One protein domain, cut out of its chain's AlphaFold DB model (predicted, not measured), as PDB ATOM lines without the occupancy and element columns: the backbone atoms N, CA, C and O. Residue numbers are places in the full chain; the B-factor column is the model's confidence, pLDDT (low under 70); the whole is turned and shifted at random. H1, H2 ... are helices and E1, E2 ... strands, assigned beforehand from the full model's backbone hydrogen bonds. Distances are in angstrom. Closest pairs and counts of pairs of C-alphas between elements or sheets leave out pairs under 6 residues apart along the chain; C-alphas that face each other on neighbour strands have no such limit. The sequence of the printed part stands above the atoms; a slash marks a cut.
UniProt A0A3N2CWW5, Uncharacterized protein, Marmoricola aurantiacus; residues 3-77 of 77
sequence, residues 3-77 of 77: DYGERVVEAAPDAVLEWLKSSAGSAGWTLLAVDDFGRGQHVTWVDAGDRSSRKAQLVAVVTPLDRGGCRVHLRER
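What this domain is: This is residues 3 to 77 of the 77 residues of an uncharacterized protein of Marmoricola aurantiacus (UniProt A0A3N2CWW5). A five-stranded antiparallel sheet, twisted, curls round a single helix, H1, which packs on one face; the other face is bare of named helices. After the first strand E1 and the helix, the strands E2 to E5 zigzag across the sheet and E5 ends beside E1. The 75 printed residues hold one named helix and five named strands in the order E1 H1 E2 E3 E4 E5, a mixed class, and the sheet's order is E1 E5 E4 E3 E2. The whole is compact, with a radius of gyration of the C-alphas of 12.2 A, and elongated, spanning 40 by 22 by 19 A.

Where its parts are: E1, residues 3 to 9, begins at C-alpha 3 (-0.698, -33.429, 44.394) and is 17.6 A long. H1, residues 13 to 26, is 20.0 A long. E2, residues 29 to 36, is 20.2 A long and bends by 54 degrees at residue 32. E3, residues 41 to 47, is 20.0 A long; E4, residues 57 to 64, is 22.8 A. E5, residues 70 to 76, is 19.5 A long and ends at C-alpha 76 (2.454, -37.350, 40.824).

How they stand to each other: E1, an edge strand, is antiparallel to E5 at 164 degrees, with N 7 and O 72 at 2.8 A. H1 is on the sheet, in two layers, helix on one face; its closest C-alphas to E2 are those of Lys 21 and Leu 31, 7.0 A. Every O i to N i+4 pair in H1 is within hydrogen-bond range. E2 to E5 form a meander, each strand the antiparallel neighbour of the one before: N 32 and O 44 are at 2.8 A, N 43 and O 60 at 2.8 A, N 61 and O 73 at 2.9 A. E1 and E2, the edge strands, are apart.

The domain as a whole: The C-alphas farthest apart are those of Ser 52 and Arg 67, 40.2 A. The printed part has no cut and no long link. Mean pLDDT of the printed part is 88.5; residues 51 to 55 are under 70.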
ATOM      1  N   ASP A   3      -1.614 -34.434  43.853       85.81
ATOM      2  CA  ASP A   3      -0.698 -33.429  44.394       85.81
ATOM      3  C   ASP A   3      -0.528 -33.702  45.888       85.81
ATOM      4  O   ASP A   3      -1.511 -33.744  46.626       85.81
ATOM      5  N   TYR A   4       0.709 -33.942  46.320       83.88
ATOM      6  CA  TYR A   4       1.025 -34.215  47.725       83.88
ATOM      7  C   TYR A   4       1.340 -32.923  48.498       83.88
ATOM      8  O   TYR A   4       1.600 -32.968  49.703       83.88
ATOM      9  N   GLY A   5       1.291 -31.778  47.815       89.62
ATOM     10  CA  GLY A   5       1.462 -30.455  48.383       89.62
ATOM     11  C   GLY A   5       2.910 -29.992  48.521       89.62
ATOM     12  O   GLY A   5       3.885 -30.655  48.149       89.62
ATOM     13  N   GLU A   6       3.020 -28.790  49.080       93.25
ATOM     14  CA  GLU A   6       4.271 -28.133  49.435       93.25
ATOM     15  C   GLU A   6       4.598 -28.366  50.915       93.25
ATOM     16  O   GLU A   6       3.722 -28.329  51.782       93.25
ATOM     17  N   ARG A   7       5.882 -28.570  51.217       93.38
ATOM     18  CA  ARG A   7       6.416 -28.659  52.578       93.38
ATOM     19  C   ARG A   7       7.720 -27.876  52.684       93.38
ATOM     20  O   ARG A   7       8.499 -27.835  51.739       93.38
ATOM     21  N   VAL A   8       7.986 -27.302  53.853       93.12
ATOM     22  CA  VAL A   8       9.295 -26.719  54.180       93.12
ATOM     23  C   VAL A   8      10.059 -27.705  55.055       93.12
ATOM     24  O   VAL A   8       9.513 -28.229  56.024       93.12
ATOM     25  N   VAL A   9      11.310 -27.973  54.688       93.50
ATOM     26  CA  VAL A   9      12.224 -28.860  55.407       93.50
ATOM     27  C   VAL A   9      13.429 -28.039  55.843       93.50
ATOM     28  O   VAL A   9      14.142 -27.486  55.009       93.50
ATOM     29  N   GLU A  10      13.677 -27.960  57.146       93.44
ATOM     30  CA  GLU A  10      14.809 -27.223  57.723       93.44
ATOM     31  C   GLU A  10      16.115 -28.026  57.603       93.44
ATOM     32  O   GLU A  10      16.729 -28.426  58.588       93.44
ATOM     33  N   ALA A  11      16.527 -28.311  56.369       91.75
ATOM     34  CA  ALA A  11      17.765 -29.011  56.054       91.75
ATOM     35  C   ALA A  11      18.396 -28.466  54.766       91.75
ATOM     36  O   ALA A  11      17.725 -27.845  53.936       91.75
ATOM     37  N   ALA A  12      19.701 -28.699  54.607       90.75
ATOM     38  CA  ALA A  12      20.428 -28.339  53.394       90.75
ATOM     39  C   ALA A  12      19.885 -29.103  52.166       90.75
ATOM     40  O   ALA A  12      19.419 -30.236  52.331       90.75
ATOM     41  N   PRO A  13      19.984 -28.539  50.947       88.75
ATOM     42  CA  PRO A  13      19.461 -29.159  49.725       88.75
ATOM     43  C   PRO A  13      19.924 -30.598  49.514       88.75
ATOM     44  O   PRO A  13      19.096 -31.468  49.255       88.75
ATOM     45  N   ASP A  14      21.211 -30.879  49.727       90.25
ATOM     46  CA  ASP A  14      21.765 -32.227  49.583       90.25
ATOM     47  C   ASP A  14      21.128 -33.224  50.561       90.25
ATOM     48  O   ASP A  14      20.766 -34.335  50.179       90.25
ATOM     49  N   ALA A  15      20.912 -32.818  51.816       93.25
ATOM     50  CA  ALA A  15      20.275 -33.666  52.821       93.25
ATOM     51  C   ALA A  15      18.798 -33.933  52.490       93.25
ATOM     52  O   ALA A  15      18.311 -35.052  52.661       93.25
ATOM     53  N   VAL A  16      18.090 -32.922  51.979       93.69
ATOM     54  CA  VAL A  16      16.702 -33.063  51.517       93.69
ATOM     55  C   VAL A  16      16.627 -33.994  50.310       93.69
ATOM     56  O   VAL A  16      15.748 -34.854  50.254       93.69
ATOM     57  N   LEU A  17      17.562 -33.869  49.369       92.19
ATOM     58  CA  LEU A  17      17.636 -34.710  48.182       92.19
ATOM     59  C   LEU A  17      17.879 -36.183  48.546       92.19
ATOM     60  O   LEU A  17      17.183 -37.061  48.031       92.19
ATOM     61  N   GLU A  18      18.819 -36.463  49.447       93.62
ATOM     62  CA  GLU A  18      19.088 -37.828  49.914       93.62
ATOM     63  C   GLU A  18      17.893 -38.425  50.669       93.62
ATOM     64  O   GLU A  18      17.501 -39.570  50.421       93.62
ATOM     65  N   TRP A  19      17.239 -37.628  51.519       94.19
ATOM     66  CA  TRP A  19      16.014 -38.044  52.199       94.19
ATOM     67  C   TRP A  19      14.882 -38.382  51.216       94.19
ATOM     68  O   TRP A  19      14.211 -39.409  51.374       94.19
ATOM     69  N   LEU A  20      14.691 -37.569  50.171       93.50
ATOM     70  CA  LEU A  20      13.692 -37.815  49.130       93.50
ATOM     71  C   LEU A  20      13.990 -39.091  48.341       93.50
ATOM     72  O   LEU A  20      13.087 -39.901  48.134       93.50
ATOM     73  N   LYS A  21      15.248 -39.306  47.934       92.56
ATOM     74  CA  LYS A  21      15.665 -40.526  47.222       92.56
ATOM     75  C   LYS A  21      15.391 -41.779  48.049       92.56
ATOM     76  O   LYS A  21      14.833 -42.739  47.523       92.56
ATOM     77  N   SER A  22      15.752 -41.754  49.333       93.69
ATOM     78  CA  SER A  22      15.518 -42.871  50.248       93.69
ATOM     79  C   SER A  22      14.022 -43.141  50.433       93.69
ATOM     80  O   SER A  22      13.577 -44.273  50.241       93.69
ATOM     81  N   SER A  23      13.232 -42.099  50.712       92.31
ATOM     82  CA  SER A  23      11.788 -42.217  50.952       92.31
ATOM     83  C   SER A  23      11.034 -42.732  49.722       92.31
ATOM     84  O   SER A  23      10.207 -43.635  49.833       92.31
ATOM     85  N   ALA A  24      11.347 -42.196  48.538       91.12
ATOM     86  CA  ALA A  24      10.754 -42.631  47.278       91.12
ATOM     87  C   ALA A  24      11.123 -44.091  46.961       91.12
ATOM     88  O   ALA A  24      10.248 -44.883  46.607       91.12
ATOM     89  N   GLY A  25      12.386 -44.477  47.176       89.75
ATOM     90  CA  GLY A  25      12.850 -45.855  47.009       89.75
ATOM     91  C   GLY A  25      12.091 -46.855  47.884       89.75
ATOM     92  O   GLY A  25      11.635 -47.885  47.390       89.75
ATOM     93  N   SER A  26      11.883 -46.533  49.165       91.31
ATOM     94  CA  SER A  26      11.089 -47.369  50.079       91.31
ATOM     95  C   SER A  26       9.611 -47.467  49.693       91.31
ATOM     96  O   SER A  26       8.964 -48.457  50.027       91.31
ATOM     97  N   ALA A  27       9.081 -46.475  48.978       89.25
ATOM     98  CA  ALA A  27       7.708 -46.452  48.478       89.25
ATOM     99  C   ALA A  27       7.541 -47.100  47.086       89.25
ATOM    100  O   ALA A  27       6.457 -47.026  46.515       89.25
ATOM    101  N   GLY A  28       8.583 -47.740  46.541       90.56
ATOM    102  CA  GLY A  28       8.511 -48.432  45.249       90.56
ATOM    103  C   GLY A  28       8.776 -47.542  44.033       90.56
ATOM    104  O   GLY A  28       8.466 -47.935  42.912       90.56
ATOM    105  N   TRP A  29       9.381 -46.368  44.220       92.00
ATOM    106  CA  TRP A  29       9.758 -45.470  43.129       92.00
ATOM    107  C   TRP A  29      11.246 -45.593  42.795       92.00
ATOM    108  O   TRP A  29      12.107 -45.648  43.671       92.00
ATOM    109  N   THR A  30      11.576 -45.596  41.508       91.25
ATOM    110  CA  THR A  30      12.956 -45.633  41.006       91.25
ATOM    111  C   THR A  30      13.366 -44.254  40.507       91.25
ATOM    112  O   THR A  30      12.648 -43.650  39.712       91.25
ATOM    113  N   LEU A  31      14.521 -43.753  40.952       92.25
ATOM    114  CA  LEU A  31      15.044 -42.458  40.509       92.25
ATOM    115  C   LEU A  31      15.326 -42.490  39.002       92.25
ATOM    116  O   LEU A  31      16.067 -43.350  38.529       92.25
ATOM    117  N   LEU A  32      14.747 -41.541  38.268       91.50
ATOM    118  CA  LEU A  32      14.945 -41.383  36.830       91.50
ATOM    119  C   LEU A  32      15.956 -40.274  36.525       91.50
ATOM    120  O   LEU A  32      16.873 -40.488  35.738       91.50
ATOM    121  N   ALA A  33      15.770 -39.093  37.119       91.25
ATOM    122  CA  ALA A  33      16.581 -37.917  36.820       91.25
ATOM    123  C   ALA A  33      16.616 -36.925  37.989       91.25
ATOM    124  O   ALA A  33      15.673 -36.846  38.783       91.25
ATOM    125  N   VAL A  34      17.706 -36.159  38.052       92.81
ATOM    126  CA  VAL A  34      17.854 -34.960  38.881       92.81
ATOM    127  C   VAL A  34      18.346 -33.846  37.962       92.81
ATOM    128  O   VAL A  34      19.447 -33.948  37.426       92.81
ATOM    129  N   ASP A  35      17.541 -32.807  37.786       93.38
ATOM    130  CA  ASP A  35      17.845 -31.649  36.948       93.38
ATOM    131  C   ASP A  35      17.972 -30.397  37.823       93.38
ATOM    132  O   ASP A  35      17.157 -30.181  38.720       93.38
ATOM    133  N   ASP A  36      18.966 -29.548  37.566       89.38
ATOM    134  CA  ASP A  36      19.099 -28.245  38.225       89.38
ATOM    135  C   ASP A  36      18.630 -27.129  37.284       89.38
ATOM    136  O   ASP A  36      19.138 -26.985  36.171       89.38
ATOM    137  N   PHE A  37      17.646 -26.341  37.720       82.06
ATOM    138  CA  PHE A  37      17.076 -25.248  36.925       82.06
ATOM    139  C   PHE A  37      17.451 -23.857  37.463       82.06
ATOM    140  O   PHE A  37      16.761 -22.877  37.172       82.06
ATOM    141  N   GLY A  38      18.488 -23.738  38.300       75.62
ATOM    142  CA  GLY A  38      18.935 -22.475  38.909       75.62
ATOM    143  C   GLY A  38      17.969 -21.837  39.925       75.62
ATOM    144  O   GLY A  38      18.391 -21.023  40.740       75.62
ATOM    145  N   ARG A  39      16.677 -22.202  39.919       77.31
ATOM    146  CA  ARG A  39      15.666 -21.837  40.939       77.31
ATOM    147  C   ARG A  39      15.296 -23.001  41.867       77.31
ATOM    148  O   ARG A  39      14.419 -22.864  42.721       77.31
ATOM    149  N   GLY A  40      15.931 -24.151  41.677       86.75
ATOM    150  CA  GLY A  40      15.683 -25.373  42.427       86.75
ATOM    151  C   GLY A  40      16.071 -26.616  41.637       86.75
ATOM    152  O   GLY A  40      16.280 -26.563  40.422       86.75
ATOM    153  N   GLN A  41      16.133 -27.732  42.352       92.06
ATOM    154  CA  GLN A  41      16.425 -29.054  41.818       92.06
ATOM    155  C   GLN A  41      15.115 -29.795  41.561       92.06
ATOM    156  O   GLN A  41      14.266 -29.913  42.446       92.06
ATOM    157  N   HIS A  42      14.934 -30.292  40.347       94.00
ATOM    158  CA  HIS A  42      13.823 -31.154  39.975       94.00
ATOM    159  C   HIS A  42      14.268 -32.603  40.052       94.00
ATOM    160  O   HIS A  42      15.227 -33.006  39.404       94.00
ATOM    161  N   VAL A  43      13.541 -33.400  40.815       94.50
ATOM    162  CA  VAL A  43      13.810 -34.820  40.990       94.50
ATOM    163  C   VAL A  43      12.633 -35.590  40.433       94.50
ATOM    164  O   VAL A  43      11.494 -35.339  40.818       94.50
ATOM    165  N   THR A  44      12.902 -36.506  39.509       92.88
ATOM    166  CA  THR A  44      11.873 -37.325  38.868       92.88
ATOM    167  C   THR A  44      12.113 -38.787  39.193       92.88
ATOM    168  O   THR A  44      13.222 -39.293  39.011       92.88
ATOM    169  N   TRP A  45      11.058 -39.479  39.608       93.25
ATOM    170  CA  TRP A  45      11.026 -40.926  39.770       93.25
ATOM    171  C   TRP A  45       9.943 -41.552  38.893       93.25
ATOM    172  O   TRP A  45       8.971 -40.900  38.513       93.25
ATOM    173  N   VAL A  46      10.114 -42.837  38.603       92.25
ATOM    174  CA  VAL A  46       9.144 -43.688  37.903       92.25
ATOM    175  C   VAL A  46       8.765 -44.870  38.777       92.25
ATOM    176  O   VAL A  46       9.564 -45.309  39.607       92.25
ATOM    177  N   ASP A  47       7.556 -45.384  38.595       89.25
ATOM    178  CA  ASP A  47       7.109 -46.583  39.295       89.25
ATOM    179  C   ASP A  47       8.060 -47.767  39.018       89.25
ATOM    180  O   ASP A  47       8.459 -48.021  37.876       89.25
ATOM    181  N   ALA A  48       8.478 -48.484  40.067       82.81
ATOM    182  CA  ALA A  48       9.431 -49.585  39.920       82.81
ATOM    183  C   ALA A  48       8.838 -50.803  39.192       82.81
ATOM    184  O   ALA A  48       9.613 -51.571  38.608       82.81
ATOM    185  N   GLY A  49       7.512 -50.974  39.234       80.00
ATOM    186  CA  GLY A  49       6.755 -52.021  38.550       80.00
ATOM    187  C   GLY A  49       6.432 -51.696  37.090       80.00
ATOM    188  O   GLY A  49       6.243 -52.619  36.300       80.00
ATOM    189  N   ASP A  50       6.449 -50.419  36.701       71.38
ATOM    190  CA  ASP A  50       6.220 -49.970  35.323       71.38
ATOM    191  C   ASP A  50       7.254 -48.933  34.853       71.38
ATOM    192  O   ASP A  50       6.957 -47.792  34.501       71.38
ATOM    193  N   ARG A  51       8.513 -49.374  34.783       63.88
ATOM    194  CA  ARG A  51       9.657 -48.552  34.336       63.88
ATOM    195  C   ARG A  51       9.556 -48.088  32.876       63.88
ATOM    196  O   ARG A  51      10.296 -47.203  32.453       63.88
ATOM    197  N   SER A  52       8.696 -48.736  32.092       65.94
ATOM    198  CA  SER A  52       8.508 -48.514  30.656       65.94
ATOM    199  C   SER A  52       7.462 -47.454  30.344       65.94
ATOM    200  O   SER A  52       7.573 -46.760  29.327       65.94
ATOM    201  N   SER A  53       6.434 -47.325  31.180       59.34
ATOM    202  CA  SER A  53       5.357 -46.395  30.913       59.34
ATOM    203  C   SER A  53       5.631 -45.080  31.634       59.34
ATOM    204  O   SER A  53       5.728 -44.983  32.851       59.34
ATOM    205  N   ARG A  54       5.710 -43.989  30.872       63.56
ATOM    206  CA  ARG A  54       5.694 -42.623  31.424       63.56
ATOM    207  C   ARG A  54       4.351 -42.284  32.111       63.56
ATOM    208  O   ARG A  54       4.017 -41.108  32.192       63.56
ATOM    209  N   LYS A  55       3.539 -43.281  32.495       69.00
ATOM    210  CA  LYS A  55       2.173 -43.106  33.004       69.00
ATOM    211  C   LYS A  55       2.118 -42.819  34.502       69.00
ATOM    212  O   LYS A  55       1.095 -42.308  34.932       69.00
ATOM    213  N   ALA A  56       3.165 -43.154  35.255       84.12
ATOM    214  CA  ALA A  56       3.268 -42.857  36.679       84.12
ATOM    215  C   ALA A  56       4.639 -42.242  36.967       84.12
ATOM    216  O   ALA A  56       5.655 -42.943  37.014       84.12
ATOM    217  N   GLN A  57       4.676 -40.916  37.102       89.62
ATOM    218  CA  GLN A  57       5.889 -40.187  37.472       89.62
ATOM    219  C   GLN A  57       5.681 -39.447  38.782       89.62
ATOM    220  O   GLN A  57       4.755 -38.653  38.902       89.62
ATOM    221  N   LEU A  58       6.593 -39.623  39.729       91.88
ATOM    222  CA  LEU A  58       6.667 -38.774  40.910       91.88
ATOM    223  C   LEU A  58       7.685 -37.667  40.640       91.88
ATOM    224  O   LEU A  58       8.783 -37.938  40.160       91.88
ATOM    225  N   VAL A  59       7.331 -36.417  40.921       92.75
ATOM    226  CA  VAL A  59       8.201 -35.258  40.709       92.75
ATOM    227  C   VAL A  59       8.268 -34.437  41.986       92.75
ATOM    228  O   VAL A  59       7.233 -34.031  42.513       92.75
ATOM    229  N   ALA A  60       9.483 -34.153  42.448       94.94
ATOM    230  CA  ALA A  60       9.748 -33.200  43.516       94.94
ATOM    231  C   ALA A  60      10.508 -31.990  42.972       94.94
ATOM    232  O   ALA A  60      11.445 -32.144  42.192       94.94
ATOM    233  N   VAL A  61      10.133 -30.794  43.412       94.44
ATOM    234  CA  VAL A  61      10.903 -29.564  43.201       94.44
ATOM    235  C   VAL A  61      11.458 -29.125  44.546       94.44
ATOM    236  O   VAL A  61      10.682 -28.844  45.457       94.44
ATOM    237  N   VAL A  62      12.782 -29.088  44.673       94.69
ATOM    238  CA  VAL A  62      13.506 -28.674  45.879       94.69
ATOM    239  C   VAL A  62      14.103 -27.292  45.639       94.69
ATOM    240  O   VAL A  62      15.037 -27.139  44.856       94.69
ATOM    241  N   THR A  63      13.577 -26.276  46.312       94.50
ATOM    242  CA  THR A  63      14.049 -24.891  46.207       94.50
ATOM    243  C   THR A  63      14.705 -24.469  47.524       94.50
ATOM    244  O   THR A  63      14.015 -24.457  48.548       94.50
ATOM    245  N   PRO A  64      16.004 -24.111  47.539       92.12
ATOM    246  CA  PRO A  64      16.642 -23.558  48.732       92.12
ATOM    247  C   PRO A  64      16.008 -22.214  49.119       92.12
ATOM    248  O   PRO A  64      15.599 -21.442  48.251       92.12
ATOM    249  N   LEU A  65      15.925 -21.934  50.420       91.00
ATOM    250  CA  LEU A  65      15.385 -20.680  50.953       91.00
ATOM    251  C   LEU A  65      16.508 -19.804  51.529       91.00
ATOM    252  O   LEU A  65      17.407 -20.311  52.195       91.00
ATOM    253  N   ASP A  66      16.418 -18.479  51.355       85.69
ATOM    254  CA  ASP A  66      17.432 -17.518  51.836       85.69
ATOM    255  C   ASP A  66      17.676 -17.578  53.354       85.69
ATOM    256  O   ASP A  66      18.771 -17.293  53.830       85.69
ATOM    257  N   ARG A  67      16.654 -17.950  54.135       80.81
ATOM    258  CA  ARG A  67      16.738 -18.072  55.602       80.81
ATOM    259  C   ARG A  67      17.205 -19.454  56.077       80.81
ATOM    260  O   ARG A  67      17.200 -19.704  57.279       80.81
ATOM    261  N   GLY A  68      17.613 -20.322  55.153       84.56
ATOM    262  CA  GLY A  68      17.945 -21.718  55.413       84.56
ATOM    263  C   GLY A  68      16.765 -22.662  55.179       84.56
ATOM    264  O   GLY A  68      15.603 -22.255  55.141       84.56
ATOM    265  N   GLY A  69      17.084 -23.946  55.009       91.50
ATOM    266  CA  GLY A  69      16.116 -24.978  54.650       91.50
ATOM    267  C   GLY A  69      15.778 -25.012  53.158       91.50
ATOM    268  O   GLY A  69      16.292 -24.234  52.349       91.50
ATOM    269  N   CYS A  70      14.884 -25.931  52.803       94.44
ATOM    270  CA  CYS A  70      14.370 -26.103  51.452       94.44
ATOM    271  C   CYS A  70      12.847 -26.163  51.454       94.44
ATOM    272  O   CYS A  70      12.227 -26.826  52.287       94.44
ATOM    273  N   ARG A  71      12.242 -25.531  50.457       94.69
ATOM    274  CA  ARG A  71      10.864 -25.792  50.058       94.69
ATOM    275  C   ARG A  71      10.853 -27.001  49.129       94.69
ATOM    276  O   ARG A  71      11.605 -27.032  48.162       94.69
ATOM    277  N   VAL A  72       9.994 -27.970  49.410       95.25
ATOM    278  CA  VAL A  72       9.789 -29.174  48.605       95.25
ATOM    279  C   VAL A  72       8.338 -29.217  48.152       95.25
ATOM    280  O   VAL A  72       7.438 -29.282  48.984       95.25
ATOM    281  N   HIS A  73       8.099 -29.216  46.843       94.75
ATOM    282  CA  HIS A  73       6.775 -29.487  46.271       94.75
ATOM    283  C   HIS A  73       6.793 -30.862  45.620       94.75
ATOM    284  O   HIS A  73       7.562 -31.076  44.683       94.75
ATOM    285  N   LEU A  74       5.958 -31.779  46.111       92.75
ATOM    286  CA  LEU A  74       5.821 -33.133  45.583       92.75
ATOM    287  C   LEU A  74       4.490 -33.322  44.840       92.75
ATOM    288  O   LEU A  74       3.421 -33.013  45.366       92.75
ATOM    289  N   ARG A  75       4.546 -33.897  43.637       91.75
ATOM    290  CA  ARG A  75       3.363 -34.225  42.828       91.75
ATOM    291  C   ARG A  75       3.569 -35.489  42.006       91.75
ATOM    292  O   ARG A  75       4.684 -35.783  41.588       91.75
ATOM    293  N   GLU A  76       2.484 -36.182  41.703       89.75
ATOM    294  CA  GLU A  76       2.454 -37.350  40.824       89.75
ATOM    295  C   GLU A  76       1.724 -37.022  39.521       89.75
ATOM    296  O   GLU A  76       0.586 -36.534  39.532       89.75
ATOM    297  N   ARG A  77       2.409 -37.270  38.405       83.31
ATOM    298  CA  ARG A  77       2.014 -36.950  37.035       83.31
ATOM    299  C   ARG A  77       1.510 -38.177  36.293       83.31
ATOM    300  O   ARG A  77       2.212 -39.212  36.326       83.31
TER     301      ARG A  77